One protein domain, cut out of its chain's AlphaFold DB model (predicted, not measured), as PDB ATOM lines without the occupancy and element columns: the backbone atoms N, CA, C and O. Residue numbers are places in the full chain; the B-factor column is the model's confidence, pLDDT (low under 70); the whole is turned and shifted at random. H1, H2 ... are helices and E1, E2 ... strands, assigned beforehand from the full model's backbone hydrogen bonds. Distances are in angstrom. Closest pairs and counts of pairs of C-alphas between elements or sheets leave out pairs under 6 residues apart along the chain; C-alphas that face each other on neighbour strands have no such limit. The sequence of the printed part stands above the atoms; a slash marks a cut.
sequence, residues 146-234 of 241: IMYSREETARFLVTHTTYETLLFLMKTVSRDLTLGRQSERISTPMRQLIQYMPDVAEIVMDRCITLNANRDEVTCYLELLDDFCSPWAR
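AT A GLANCE: This is residues 146 to 234 of the 241 residues of the protein "Ankyrin_rpt-contain_dom domain-containing protein" of Strongylocentrotus purpuratus (UniProt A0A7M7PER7). A small two-stranded hairpin, E1 and E2, continues from the end of H4 at one end of a cluster of four helices, and its loop, residues 212 to 217, sticks out free. H4 has H1 side by side with it and H3 folded back along it, H2 meets H3 at a wide angle, the unnamed loop of residues 172 to 188 reaches toward the other end, and a tail leads to H5, away from the other helices. The printed part has 89 residues with five named helices and two named strands, in the order H1 H2 H3 H4 E1 E2 H5; the sheet, E1 - E2, is antiparallel and the class is mostly helix. The whole is only just compact, close to loose, with a radius of gyration of the C-alphas of 14.2 A, and spans 50 by 33 by 20 A.

HOW THE PARTS SIT: E1, residues 209 to 211, and E2, residues 218 to 220, form a hairpin of antiparallel neighbours at 158 degrees; N 210 and O 219 are 3.0 A apart and N 219 and O 210 are 2.9 A apart, both within hydrogen-bond range. H4, residues 198 to 208, has a tight link to E1. H1, residues 151 to 160, touches H4, the same way at a shallow tilt of 8 degrees, closest at the C-alphas of Arg 155 and Val 200, 5.7 A. H3, residues 189 to 196, forms a helical hairpin with H4: they touch, opposite ways at a shallow tilt of 34 degrees, only just short of steep, closest at the C-alphas of Leu 193 and Ala 201, 5.2 A. H2, residues 163 to 171, touches H3, only just about perpendicular at 72 degrees, closest at the C-alphas of Met 170 and Pro 189, 5.4 A. H1 and H2 are close but not clearly touching, while H1 and H3 are apart. Of the touching helix pairs two of three are at a shallow tilt, a packing that is only just mostly aligned. H5, residues 231 to 234, touches no helix. In H1, H2 and H3 every O i to N i+4 pair is within hydrogen-bond range, in H4 6 of 7, and H5 is too short for such a pair.

IN THESE COORDINATES: H1 begins at C-alpha 151, (32.780, 40.262, 92.194), and is 14.0 A long; H2 is 12.0 A, H3 10.2 A and H4 15.0 A long. E1 is 6.6 A and E2 6.2 A long. H5, 5.4 A long, ends at C-alpha 234, (7.357, 58.640, 90.806).

THE WHOLE: The C-alphas farthest apart are those of Gln 182 and Asn 214, 50.3 A. The printed part has no cut. The link from H2 to H3, 17 residues, is long; in it residues 174 to 175 pair with 186 to 187, antiparallel. The mean pLDDT of the printed part is 72.0; residue 163, residues 171 to 187 and residues 210 to 234 are under 70.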
ATOM      1  N   ILE A 146      27.705  42.475  87.959       84.25
ATOM      2  CA  ILE A 146      26.797  42.231  89.088       84.25
ATOM      3  C   ILE A 146      25.845  41.068  88.800       84.25
ATOM      4  O   ILE A 146      25.787  40.112  89.573       84.25
ATOM      5  N   MET A 147      25.135  41.106  87.669       79.56
ATOM      6  CA  MET A 147      24.139  40.085  87.323       79.56
ATOM      7  C   MET A 147      24.742  38.684  87.205       79.56
ATOM      8  O   MET A 147      24.092  37.704  87.560       79.56
ATOM      9  N   TYR A 148      25.984  38.580  86.731       83.69
ATOM     10  CA  TYR A 148      26.686  37.303  86.594       83.69
ATOM     11  C   TYR A 148      27.570  36.966  87.802       83.69
ATOM     12  O   TYR A 148      28.369  36.032  87.729       83.69
ATOM     13  N   SER A 149      27.419  37.691  88.919       87.69
ATOM     14  CA  SER A 149      28.146  37.446  90.173       87.69
ATOM     15  C   SER A 149      29.676  37.460  90.006       87.69
ATOM     16  O   SER A 149      30.393  36.627  90.559       87.69
ATOM     17  N   ARG A 150      30.196  38.393  89.201       90.69
ATOM     18  CA  ARG A 150      31.631  38.603  88.945       90.69
ATOM     19  C   ARG A 150      32.190  39.671  89.881       90.69
ATOM     20  O   ARG A 150      32.451  40.796  89.462       90.69
ATOM     21  N   GLU A 151      32.357  39.314  91.153       88.94
ATOM     22  CA  GLU A 151      32.780  40.262  92.194       88.94
ATOM     23  C   GLU A 151      34.137  40.910  91.889       88.94
ATOM     24  O   GLU A 151      34.244  42.130  91.921       88.94
ATOM     25  N   GLU A 152      35.150  40.124  91.513       89.62
ATOM     26  CA  GLU A 152      36.493  40.643  91.202       89.62
ATOM     27  C   GLU A 152      36.471  41.671  90.068       89.62
ATOM     28  O   GLU A 152      37.087  42.733  90.146       89.62
ATOM     29  N   THR A 153      35.681  41.397  89.032       89.94
ATOM     30  CA  THR A 153      35.497  42.315  87.910       89.94
ATOM     31  C   THR A 153      34.744  43.569  88.340       89.94
ATOM     32  O   THR A 153      35.155  44.671  87.982       89.94
ATOM     33  N   ALA A 154      33.683  43.439  89.141       89.31
ATOM     34  CA  ALA A 154      32.942  44.583  89.668       89.31
ATOM     35  C   ALA A 154      33.829  45.465  90.565       89.31
ATOM     36  O   ALA A 154      33.863  46.684  90.389       89.31
ATOM     37  N   ARG A 155      34.615  44.853  91.457       89.38
ATOM     38  CA  ARG A 155      35.602  45.520  92.316       89.38
ATOM     39  C   ARG A 155      36.663  46.233  91.485       89.38
ATOM     40  O   ARG A 155      36.965  47.397  91.749       89.38
ATOM     41  N   PHE A 156      37.206  45.577  90.460       89.81
ATOM     42  CA  PHE A 156      38.183  46.179  89.554       89.81
ATOM     43  C   PHE A 156      37.606  47.398  88.823       89.81
ATOM     44  O   PHE A 156      38.211  48.468  88.846       89.81
ATOM     45  N   LEU A 157      36.408  47.273  88.244       87.19
ATOM     46  CA  LEU A 157      35.728  48.375  87.561       87.19
ATOM     47  C   LEU A 157      35.483  49.545  88.518       87.19
ATOM     48  O   LEU A 157      35.852  50.675  88.214       87.19
ATOM     49  N   VAL A 158      34.930  49.284  89.704       85.19
ATOM     50  CA  VAL A 158      34.648  50.319  90.709       85.19
ATOM     51  C   VAL A 158      35.914  50.983  91.240       85.19
ATOM     52  O   VAL A 158      35.839  52.122  91.673       85.19
ATOM     53  N   THR A 159      37.076  50.334  91.209       85.25
ATOM     54  CA  THR A 159      38.333  50.917  91.715       85.25
ATOM     55  C   THR A 159      39.125  51.656  90.638       85.25
ATOM     56  O   THR A 159      39.681  52.716  90.917       85.25
ATOM     57  N   HIS A 160      39.150  51.140  89.407       82.75
ATOM     58  CA  HIS A 160      40.008  51.648  88.330       82.75
ATOM     59  C   HIS A 160      39.293  52.618  87.380       82.75
ATOM     60  O   HIS A 160      39.953  53.326  86.619       82.75
ATOM     61  N   THR A 161      37.958  52.698  87.414       81.44
ATOM     62  CA  THR A 161      37.213  53.671  86.599       81.44
ATOM     63  C   THR A 161      37.259  55.084  87.189       81.44
ATOM     64  O   THR A 161      37.308  55.298  88.411       81.44
ATOM     65  N   THR A 162      37.231  56.074  86.293       77.88
ATOM     66  CA  THR A 162      37.110  57.491  86.659       77.88
ATOM     67  C   THR A 162      35.734  57.778  87.257       77.88
ATOM     68  O   THR A 162      34.772  57.054  87.000       77.88
ATOM     69  N   TYR A 163      35.625  58.856  88.032       67.94
ATOM     70  CA  TYR A 163      34.355  59.269  88.627       67.94
ATOM     71  C   TYR A 163      33.275  59.536  87.566       67.94
ATOM     72  O   TYR A 163      32.143  59.103  87.737       67.94
ATOM     73  N   GLU A 164      33.616  60.177  86.442       72.50
ATOM     74  CA  GLU A 164      32.661  60.463  85.358       72.50
ATOM     75  C   GLU A 164      32.122  59.182  84.716       72.50
ATOM     76  O   GLU A 164      30.912  59.024  84.545       72.50
ATOM     77  N   THR A 165      33.011  58.227  84.423       76.81
ATOM     78  CA  THR A 165      32.610  56.917  83.900       76.81
ATOM     79  C   THR A 165      31.793  56.139  84.926       76.81
ATOM     80  O   THR A 165      30.782  55.549  84.569       76.81
ATOM     81  N   LEU A 166      32.167  56.179  86.209       74.50
ATOM     82  CA  LEU A 166      31.417  55.518  87.276       74.50
ATOM     83  C   LEU A 166      30.023  56.137  87.446       74.50
ATOM     84  O   LEU A 166      29.050  55.410  87.599       74.50
ATOM     85  N   LEU A 167      29.910  57.462  87.347       70.31
ATOM     86  CA  LEU A 167      28.643  58.188  87.373       70.31
ATOM     87  C   LEU A 167      27.751  57.785  86.196       70.31
ATOM     88  O   LEU A 167      26.564  57.535  86.389       70.31
ATOM     89  N   PHE A 168      28.314  57.674  84.989       76.00
ATOM     90  CA  PHE A 168      27.591  57.153  83.830       76.00
ATOM     91  C   PHE A 168      27.111  55.715  84.075       76.00
ATOM     92  O   PHE A 168      25.923  55.430  83.929       76.00
ATOM     93  N   LEU A 169      28.007  54.836  84.536       72.25
ATOM     94  CA  LEU A 169      27.696  53.441  84.859       72.25
ATOM     95  C   LEU A 169      26.664  53.304  85.988       72.25
ATOM     96  O   LEU A 169      25.947  52.315  86.029       72.25
ATOM     97  N   MET A 170      26.569  54.262  86.908       70.81
ATOM     98  CA  MET A 170      25.571  54.258  87.985       70.81
ATOM     99  C   MET A 170      24.224  54.840  87.549       70.81
ATOM    100  O   MET A 170      23.186  54.450  88.083       70.81
ATOM    101  N   LYS A 171      24.221  55.751  86.567       69.06
ATOM    102  CA  LYS A 171      23.008  56.399  86.045       69.06
ATOM    103  C   LYS A 171      22.269  55.556  85.013       69.06
ATOM    104  O   LYS A 171      21.082  55.793  84.800       69.06
ATOM    105  N   THR A 172      22.926  54.602  84.357       68.62
ATOM    106  CA  THR A 172      22.241  53.703  83.418       68.62
ATOM    107  C   THR A 172      21.221  52.855  84.155       68.62
ATOM    108  O   THR A 172      21.516  52.212  85.161       68.62
ATOM    109  N   VAL A 173      20.011  52.872  83.625       67.31
ATOM    110  CA  VAL A 173      18.843  52.260  84.222       67.31
ATOM    111  C   VAL A 173      18.567  50.959  83.478       67.31
ATOM    112  O   VAL A 173      18.238  50.999  82.296       67.31
ATOM    113  N   SER A 174      18.688  49.819  84.156       64.81
ATOM    114  CA  SER A 174      18.515  48.507  83.523       64.81
ATOM    115  C   SER A 174      17.332  47.753  84.120       64.81
ATOM    116  O   SER A 174      16.930  47.967  85.271       64.81
ATOM    117  N   ARG A 175      16.737  46.861  83.322       63.69
ATOM    118  CA  ARG A 175      15.724  45.928  83.822       63.69
ATOM    119  C   ARG A 175      16.385  44.957  84.786       63.69
ATOM    120  O   ARG A 175      17.446  44.408  84.494       63.69
ATOM    121  N   ASP A 176      15.746  44.725  85.924       59.31
ATOM    122  CA  ASP A 176      16.197  43.701  86.848       59.31
ATOM    123  C   ASP A 176      15.840  42.306  86.314       59.31
ATOM    124  O   ASP A 176      14.775  41.750  86.595       59.31
ATOM    125  N   LEU A 177      16.748  41.744  85.517       58.38
ATOM    126  CA  LEU A 177      16.595  40.423  84.908       58.38
ATOM    127  C   LEU A 177      16.716  39.280  85.929       58.38
ATOM    128  O   LEU A 177      16.337  38.149  85.617       58.38
ATOM    129  N   THR A 178      17.184  39.555  87.153       55.00
ATOM    130  CA  THR A 178      17.303  38.541  88.218       55.00
ATOM    131  C   THR A 178      15.940  38.068  88.739       55.00
ATOM    132  O   THR A 178      15.832  36.974  89.289       55.00
ATOM    133  N   LEU A 179      14.881  38.851  88.500       56.75
ATOM    134  CA  LEU A 179      13.492  38.545  88.864       56.75
ATOM    135  C   LEU A 179      12.690  37.902  87.712       56.75
ATOM    136  O   LEU A 179      11.484  37.687  87.841       56.75
ATOM    137  N   GLY A 180      13.344  37.580  86.590       53.16
ATOM    138  CA  GLY A 180      12.720  37.018  85.390       53.16
ATOM    139  C   GLY A 180      12.205  38.078  84.405       53.16
ATOM    140  O   GLY A 180      11.921  39.216  84.771       53.16
ATOM    141  N   ARG A 181      12.056  37.694  83.125       50.16
ATOM    142  CA  ARG A 181      11.714  38.593  81.993       50.16
ATOM    143  C   ARG A 181      10.401  39.380  82.143       50.16
ATOM    144  O   ARG A 181      10.201  40.337  81.406       50.16
ATOM    145  N   GLN A 182       9.513  38.989  83.060       47.19
ATOM    146  CA  GLN A 182       8.251  39.698  83.318       47.19
ATOM    147  C   GLN A 182       8.357  40.781  84.401       47.19
ATOM    148  O   GLN A 182       7.390  41.494  84.655       47.19
ATOM    149  N   SER A 183       9.518  40.925  85.043       50.88
ATOM    150  CA  SER A 183       9.745  42.000  86.001       50.88
ATOM    151  C   SER A 183      10.024  43.309  85.261       50.88
ATOM    152  O   SER A 183      11.123  43.549  84.769       50.88
ATOM    153  N   GLU A 184       9.042  44.211  85.240       55.53
ATOM    154  CA  GLU A 184       9.221  45.615  84.827       55.53
ATOM    155  C   GLU A 184      10.010  46.436  85.863       55.53
ATOM    156  O   GLU A 184      10.063  47.671  85.802       55.53
ATOM    157  N   ARG A 185      10.594  45.773  86.870       61.72
ATOM    158  CA  ARG A 185      11.322  46.452  87.927       61.72
ATOM    159  C   ARG A 185      12.636  46.963  87.367       61.72
ATOM    160  O   ARG A 185      13.618  46.251  87.199       61.72
ATOM    161  N   ILE A 186      12.605  48.243  87.074       65.44
ATOM    162  CA  ILE A 186      13.770  49.042  86.790       65.44
ATOM    163  C   ILE A 186      14.644  49.100  88.055       65.44
ATOM    164  O   ILE A 186      14.135  49.428  89.131       65.44
ATOM    165  N   SER A 187      15.937  48.801  87.926       69.44
ATOM    166  CA  SER A 187      16.900  48.867  89.027       69.44
ATOM    167  C   SER A 187      18.139  49.659  88.623       69.44
ATOM    168  O   SER A 187      18.580  49.609  87.472       69.44
ATOM    169  N   THR A 188      18.688  50.412  89.574       76.81
ATOM    170  CA  THR A 188      19.970  51.094  89.400       76.81
ATOM    171  C   THR A 188      21.113  50.141  89.760       76.81
ATOM    172  O   THR A 188      20.962  49.310  90.662       76.81
ATOM    173  N   PRO A 189      22.284  50.266  89.122       77.12
ATOM    174  CA  PRO A 189      23.459  49.473  89.469       77.12
ATOM    175  C   PRO A 189      23.855  49.590  90.944       77.12
ATOM    176  O   PRO A 189      24.231  48.587  91.539       77.12
ATOM    177  N   MET A 190      23.664  50.753  91.583       81.19
ATOM    178  CA  MET A 190      23.883  50.908  93.029       81.19
ATOM    179  C   MET A 190      22.945  50.019  93.857       81.19
ATOM    180  O   MET A 190      23.369  49.352  94.799       81.19
ATOM    181  N   ARG A 191      21.664  49.947  93.479       79.00
ATOM    182  CA  ARG A 191      20.690  49.074  94.143       79.00
ATOM    183  C   ARG A 191      21.031  47.597  93.947       79.00
ATOM    184  O   ARG A 191      20.902  46.818  94.889       79.00
ATOM    185  N   GLN A 192      21.496  47.225  92.754       78.75
ATOM    186  CA  GLN A 192      21.969  45.868  92.474       78.75
ATOM    187  C   GLN A 192      23.237  45.531  93.277       78.75
ATOM    188  O   GLN A 192      23.324  44.432  93.817       78.75
ATOM    189  N   LEU A 193      24.181  46.468  93.424       83.19
ATOM    190  CA  LEU A 193      25.364  46.293  94.274       83.19
ATOM    191  C   LEU A 193      24.969  46.056  95.730       83.19
ATOM    192  O   LEU A 193      25.391  45.068  96.312       83.19
ATOM    193  N   ILE A 194      24.100  46.890  96.305       83.88
ATOM    194  CA  ILE A 194      23.651  46.716  97.697       83.88
ATOM    195  C   ILE A 194      22.985  45.347  97.900       83.88
ATOM    196  O   ILE A 194      23.173  44.710  98.935       83.88
ATOM    197  N   GLN A 195      22.197  44.893  96.924       82.31
ATOM    198  CA  GLN A 195      21.434  43.654  97.041       82.31
ATOM    199  C   GLN A 195      22.284  42.392  96.834       82.31
ATOM    200  O   GLN A 195      22.026  41.384  97.491       82.31
ATOM    201  N   TYR A 196      23.256  42.428  95.919       82.12
ATOM    202  CA  TYR A 196      23.968  41.232  95.454       82.12
ATOM    203  C   TYR A 196      25.478  41.240  95.739       82.12
ATOM    204  O   TYR A 196      26.086  40.175  95.761       82.12
ATOM    205  N   MET A 197      26.089  42.409  95.947       85.75
ATOM    206  CA  MET A 197      27.533  42.597  96.164       85.75
ATOM    207  C   MET A 197      27.803  43.732  97.175       85.75
ATOM    208  O   MET A 197      28.346  44.780  96.797       85.75
ATOM    209  N   PRO A 198      27.416  43.565  98.455       86.88
ATOM    210  CA  PRO A 198      27.498  44.634  99.452       86.88
ATOM    211  C   PRO A 198      28.931  45.144  99.656       86.88
ATOM    212  O   PRO A 198      29.130  46.349  99.778       86.88
ATOM    213  N   ASP A 199      29.928  44.262  99.584       87.94
ATOM    214  CA  ASP A 199      31.344  44.615  99.736       87.94
ATOM    215  C   ASP A 199      31.824  45.563  98.626       87.94
ATOM    216  O   ASP A 199      32.637  46.456  98.853       87.94
ATOM    217  N   VAL A 200      31.311  45.403  97.404       86.31
ATOM    218  CA  VAL A 200      31.621  46.310  96.290       86.31
ATOM    219  C   VAL A 200      30.824  47.611  96.426       86.31
ATOM    220  O   VAL A 200      31.340  48.679  96.094       86.31
ATOM    221  N   ALA A 201      29.595  47.546  96.952       85.81
ATOM    222  CA  ALA A 201      28.798  48.730  97.267       85.81
ATOM    223  C   ALA A 201      29.496  49.625  98.303       85.81
ATOM    224  O   ALA A 201      29.481  50.845  98.154       85.81
ATOM    225  N   GLU A 202      30.137  49.031  99.313       86.38
ATOM    226  CA  GLU A 202      30.925  49.748 100.322       86.38
ATOM    227  C   GLU A 202      32.039  50.575  99.676       86.38
ATOM    228  O   GLU A 202      32.138  51.771  99.930       86.38
ATOM    229  N   ILE A 203      32.783  49.996  98.730       85.50
ATOM    230  CA  ILE A 203      33.842  50.713  98.001       85.50
ATOM    231  C   ILE A 203      33.269  51.896  97.212       85.50
ATOM    232  O   ILE A 203      33.875  52.967  97.174       85.50
ATOM    233  N   VAL A 204      32.109  51.723  96.567       82.75
ATOM    234  CA  VAL A 204      31.438  52.838  95.877       82.75
ATOM    235  C   VAL A 204      31.074  53.932  96.881       82.75
ATOM    236  O   VAL A 204      31.357  55.100  96.619       82.75
ATOM    237  N   MET A 205      30.491  53.577  98.030       79.12
ATOM    238  CA  MET A 205      30.097  54.535  99.071       79.12
ATOM    239  C   MET A 205      31.298  55.285  99.652       79.12
ATOM    240  O   MET A 205      31.247  56.512  99.744       79.12
ATOM    241  N   ASP A 206      32.397  54.589  99.934       82.44
ATOM    242  CA  ASP A 206      33.650  55.192 100.396       82.44
ATOM    243  C   ASP A 206      34.215  56.181  99.372       82.44
ATOM    244  O   ASP A 206      34.705  57.251  99.734       82.44
ATOM    245  N   ARG A 207      34.102  55.880  98.070       76.81
ATOM    246  CA  ARG A 207      34.491  56.825  97.009       76.81
ATOM    247  C   ARG A 207      33.543  58.024  96.894       76.81
ATOM    248  O   ARG A 207      33.971  59.078  96.426       76.81
ATOM    249  N   CYS A 208      32.275  57.881  97.284       71.62
ATOM    250  CA  CYS A 208      31.273  58.953  97.232       71.62
ATOM    251  C   CYS A 208      31.360  59.922  98.419       71.62
ATOM    252  O   CYS A 208      30.838  61.037  98.329       71.62
ATOM    253  N   ILE A 209      31.988  59.504  99.520       73.00
ATOM    254  CA  ILE A 209      32.126  60.286 100.748       73.00
ATOM    255  C   ILE A 209      33.583  60.724 100.868       73.00
ATOM    256  O   ILE A 209      34.454  59.963 101.280       73.00
ATOM    257  N   THR A 210      33.861  61.981 100.530       67.56
ATOM    258  CA  THR A 210      35.204  62.545 100.710       67.56
ATOM    259  C   THR A 210      35.244  63.411 101.963       67.56
ATOM    260  O   THR A 210      34.427  64.313 102.152       67.56
ATOM    261  N   LEU A 211      36.191  63.116 102.851       64.31
ATOM    262  CA  LEU A 211      36.488  63.938 104.020       64.31
ATOM    263  C   LEU A 211      37.510  64.998 103.616       64.31
ATOM    264  O   LEU A 211      38.560  64.668 103.060       64.31
ATOM    265  N   ASN A 212      37.227  66.265 103.919       63.00
ATOM    266  CA  ASN A 212      38.216  67.328 103.765       63.00
ATOM    267  C   ASN A 212      39.432  67.046 104.681       63.00
ATOM    268  O   ASN A 212      39.307  66.347 105.689       63.00
ATOM    269  N   ALA A 213      40.612  67.585 104.358       64.75
ATOM    270  CA  ALA A 213      41.878  67.301 105.051       64.75
ATOM    271  C   ALA A 213      41.826  67.558 106.571       64.75
ATOM    272  O   ALA A 213      42.535  66.906 107.337       64.75
ATOM    273  N   ASN A 214      40.939  68.455 107.007       69.88
ATOM    274  CA  ASN A 214      40.728  68.791 108.414       69.88
ATOM    275  C   ASN A 214      39.687  67.897 109.114       69.88
ATOM    276  O   ASN A 214      39.463  68.057 110.303       69.88
ATOM    277  N   ARG A 215      39.054  66.950 108.402       62.84
ATOM    278  CA  ARG A 215      37.931  66.095 108.854       62.84
ATOM    279  C   ARG A 215      36.684  66.841 109.349       62.84
ATOM    280  O   ARG A 215      35.775  66.205 109.872       62.84
ATOM    281  N   ASP A 216      36.618  68.149 109.127       67.38
ATOM    282  CA  ASP A 216      35.517  68.995 109.597       67.38
ATOM    283  C   ASP A 216      34.365  69.107 108.582       67.38
ATOM    284  O   ASP A 216      33.232  69.395 108.959       67.38
ATOM    285  N   GLU A 217      34.628  68.842 107.297       63.00
ATOM    286  CA  GLU A 217      33.631  68.896 106.222       63.00
ATOM    287  C   GLU A 217      33.581  67.576 105.449       63.00
ATOM    288  O   GLU A 217      34.606  67.056 104.993       63.00
ATOM    289  N   VAL A 218      32.365  67.051 105.289       68.62
ATOM    290  CA  VAL A 218      32.061  65.855 104.500       68.62
ATOM    291  C   VAL A 218      31.451  66.304 103.177       68.62
ATOM    292  O   VAL A 218      30.388  66.925 103.166       68.62
ATOM    293  N   THR A 219      32.101  65.981 102.059       66.38
ATOM    294  CA  THR A 219      31.528  66.190 100.724       66.38
ATOM    295  C   THR A 219      30.931  64.875 100.239       66.38
ATOM    296  O   THR A 219      31.660  63.918  99.968       66.38
ATOM    297  N   CYS A 220      29.601  64.835 100.152       64.31
ATOM    298  CA  CYS A 220      28.845  63.687  99.658       64.31
ATOM    299  C   CYS A 220      28.412  63.919  98.211       64.31
ATOM    300  O   CYS A 220      27.641  64.837  97.921       64.31
ATOM    301  N   TYR A 221      28.840  63.042  97.309       64.88
ATOM    302  CA  TYR A 221      28.386  63.039  95.923       64.88
ATOM    303  C   TYR A 221      27.061  62.274  95.781       64.88
ATOM    304  O   TYR A 221      27.022  61.130  95.331       64.88
ATOM    305  N   LEU A 222      25.960  62.912  96.188       65.00
ATOM    306  CA  LEU A 222      24.629  62.288  96.231       65.00
ATOM    307  C   LEU A 222      24.120  61.814  94.858       65.00
ATOM    308  O   LEU A 222      23.351  60.864  94.802       65.00
ATOM    309  N   GLU A 223      24.609  62.381  93.749       65.00
ATOM    310  CA  GLU A 223      24.208  61.964  92.393       65.00
ATOM    311  C   GLU A 223      24.524  60.497  92.055       65.00
ATOM    312  O   GLU A 223      23.894  59.931  91.162       65.00
ATOM    313  N   LEU A 224      25.514  59.894  92.722       64.12
ATOM    314  CA  LEU A 224      25.856  58.471  92.578       64.12
ATOM    315  C   LEU A 224      24.947  57.561  93.408       64.12
ATOM    316  O   LEU A 224      24.786  56.386  93.083       64.12
ATOM    317  N   LEU A 225      24.386  58.105  94.488       66.56
ATOM    318  CA  LEU A 225      23.567  57.385  95.462       66.56
ATOM    319  C   LEU A 225      22.064  57.569  95.212       66.56
ATOM    320  O   LEU A 225      21.259  56.842  95.796       66.56
ATOM    321  N   ASP A 226      21.681  58.514  94.352       65.19
ATOM    322  CA  ASP A 226      20.288  58.795  94.023       65.19
ATOM    323  C   ASP A 226      19.637  57.613  93.287       65.19
ATOM    324  O   ASP A 226      19.863  57.349  92.103       65.19
ATOM    325  N   ASP A 227      18.748  56.908  93.990       64.31
ATOM    326  CA  ASP A 227      17.843  55.931  93.386       64.31
ATOM    327  C   ASP A 227      16.668  56.664  92.716       64.31
ATOM    328  O   ASP A 227      15.555  56.741  93.254       64.31
ATOM    329  N   PHE A 228      16.899  57.180  91.501       60.19
ATOM    330  CA  PHE A 228      15.865  57.791  90.646       60.19
ATOM    331  C   PHE A 228      14.664  56.863  90.375       60.19
ATOM    332  O   PHE A 228      13.622  57.317  89.892       60.19
ATOM    333  N   CYS A 229      14.795  55.565  90.666       57.31
ATOM    334  CA  CYS A 229      13.778  54.546  90.440       57.31
ATOM    335  C   CYS A 229      13.049  54.119  91.723       57.31
ATOM    336  O   CYS A 229      12.189  53.232  91.669       57.31
ATOM    337  N   SER A 230      13.310  54.778  92.859       56.66
ATOM    338  CA  SER A 230      12.503  54.618  94.067       56.66
ATOM    339  C   SER A 230      11.032  54.985  93.788       56.66
ATOM    340  O   SER A 230      10.767  56.006  93.145       56.66
ATOM    341  N   PRO A 231      10.043  54.202  94.272       52.72
ATOM    342  CA  PRO A 231       8.615  54.508  94.113       52.72
ATOM    343  C   PRO A 231       8.245  55.940  94.529       52.72
ATOM    344  O   PRO A 231       7.393  56.570  93.902       52.72
ATOM    345  N   TRP A 232       8.954  56.480  95.524       49.06
ATOM    346  CA  TRP A 232       8.793  57.847  96.017       49.06
ATOM    347  C   TRP A 232       9.096  58.922  94.951       49.06
ATOM    348  O   TRP A 232       8.388  59.923  94.854       49.06
ATOM    349  N   ALA A 233      10.074  58.690  94.067       50.84
ATOM    350  CA  ALA A 233      10.414  59.620  92.986       50.84
ATOM    351  C   ALA A 233       9.315  59.710  91.904       50.84
ATOM    352  O   ALA A 233       9.182  60.735  91.230       50.84
ATOM    353  N   ARG A 234       8.497  58.656  91.743       50.41
ATOM    354  CA  ARG A 234       7.357  58.640  90.806       50.41
ATOM    355  C   ARG A 234       6.138  59.375  91.369       50.41
ATOM    356  O   ARG A 234       5.466  60.070  90.611       50.41
TER     357      ARG A 234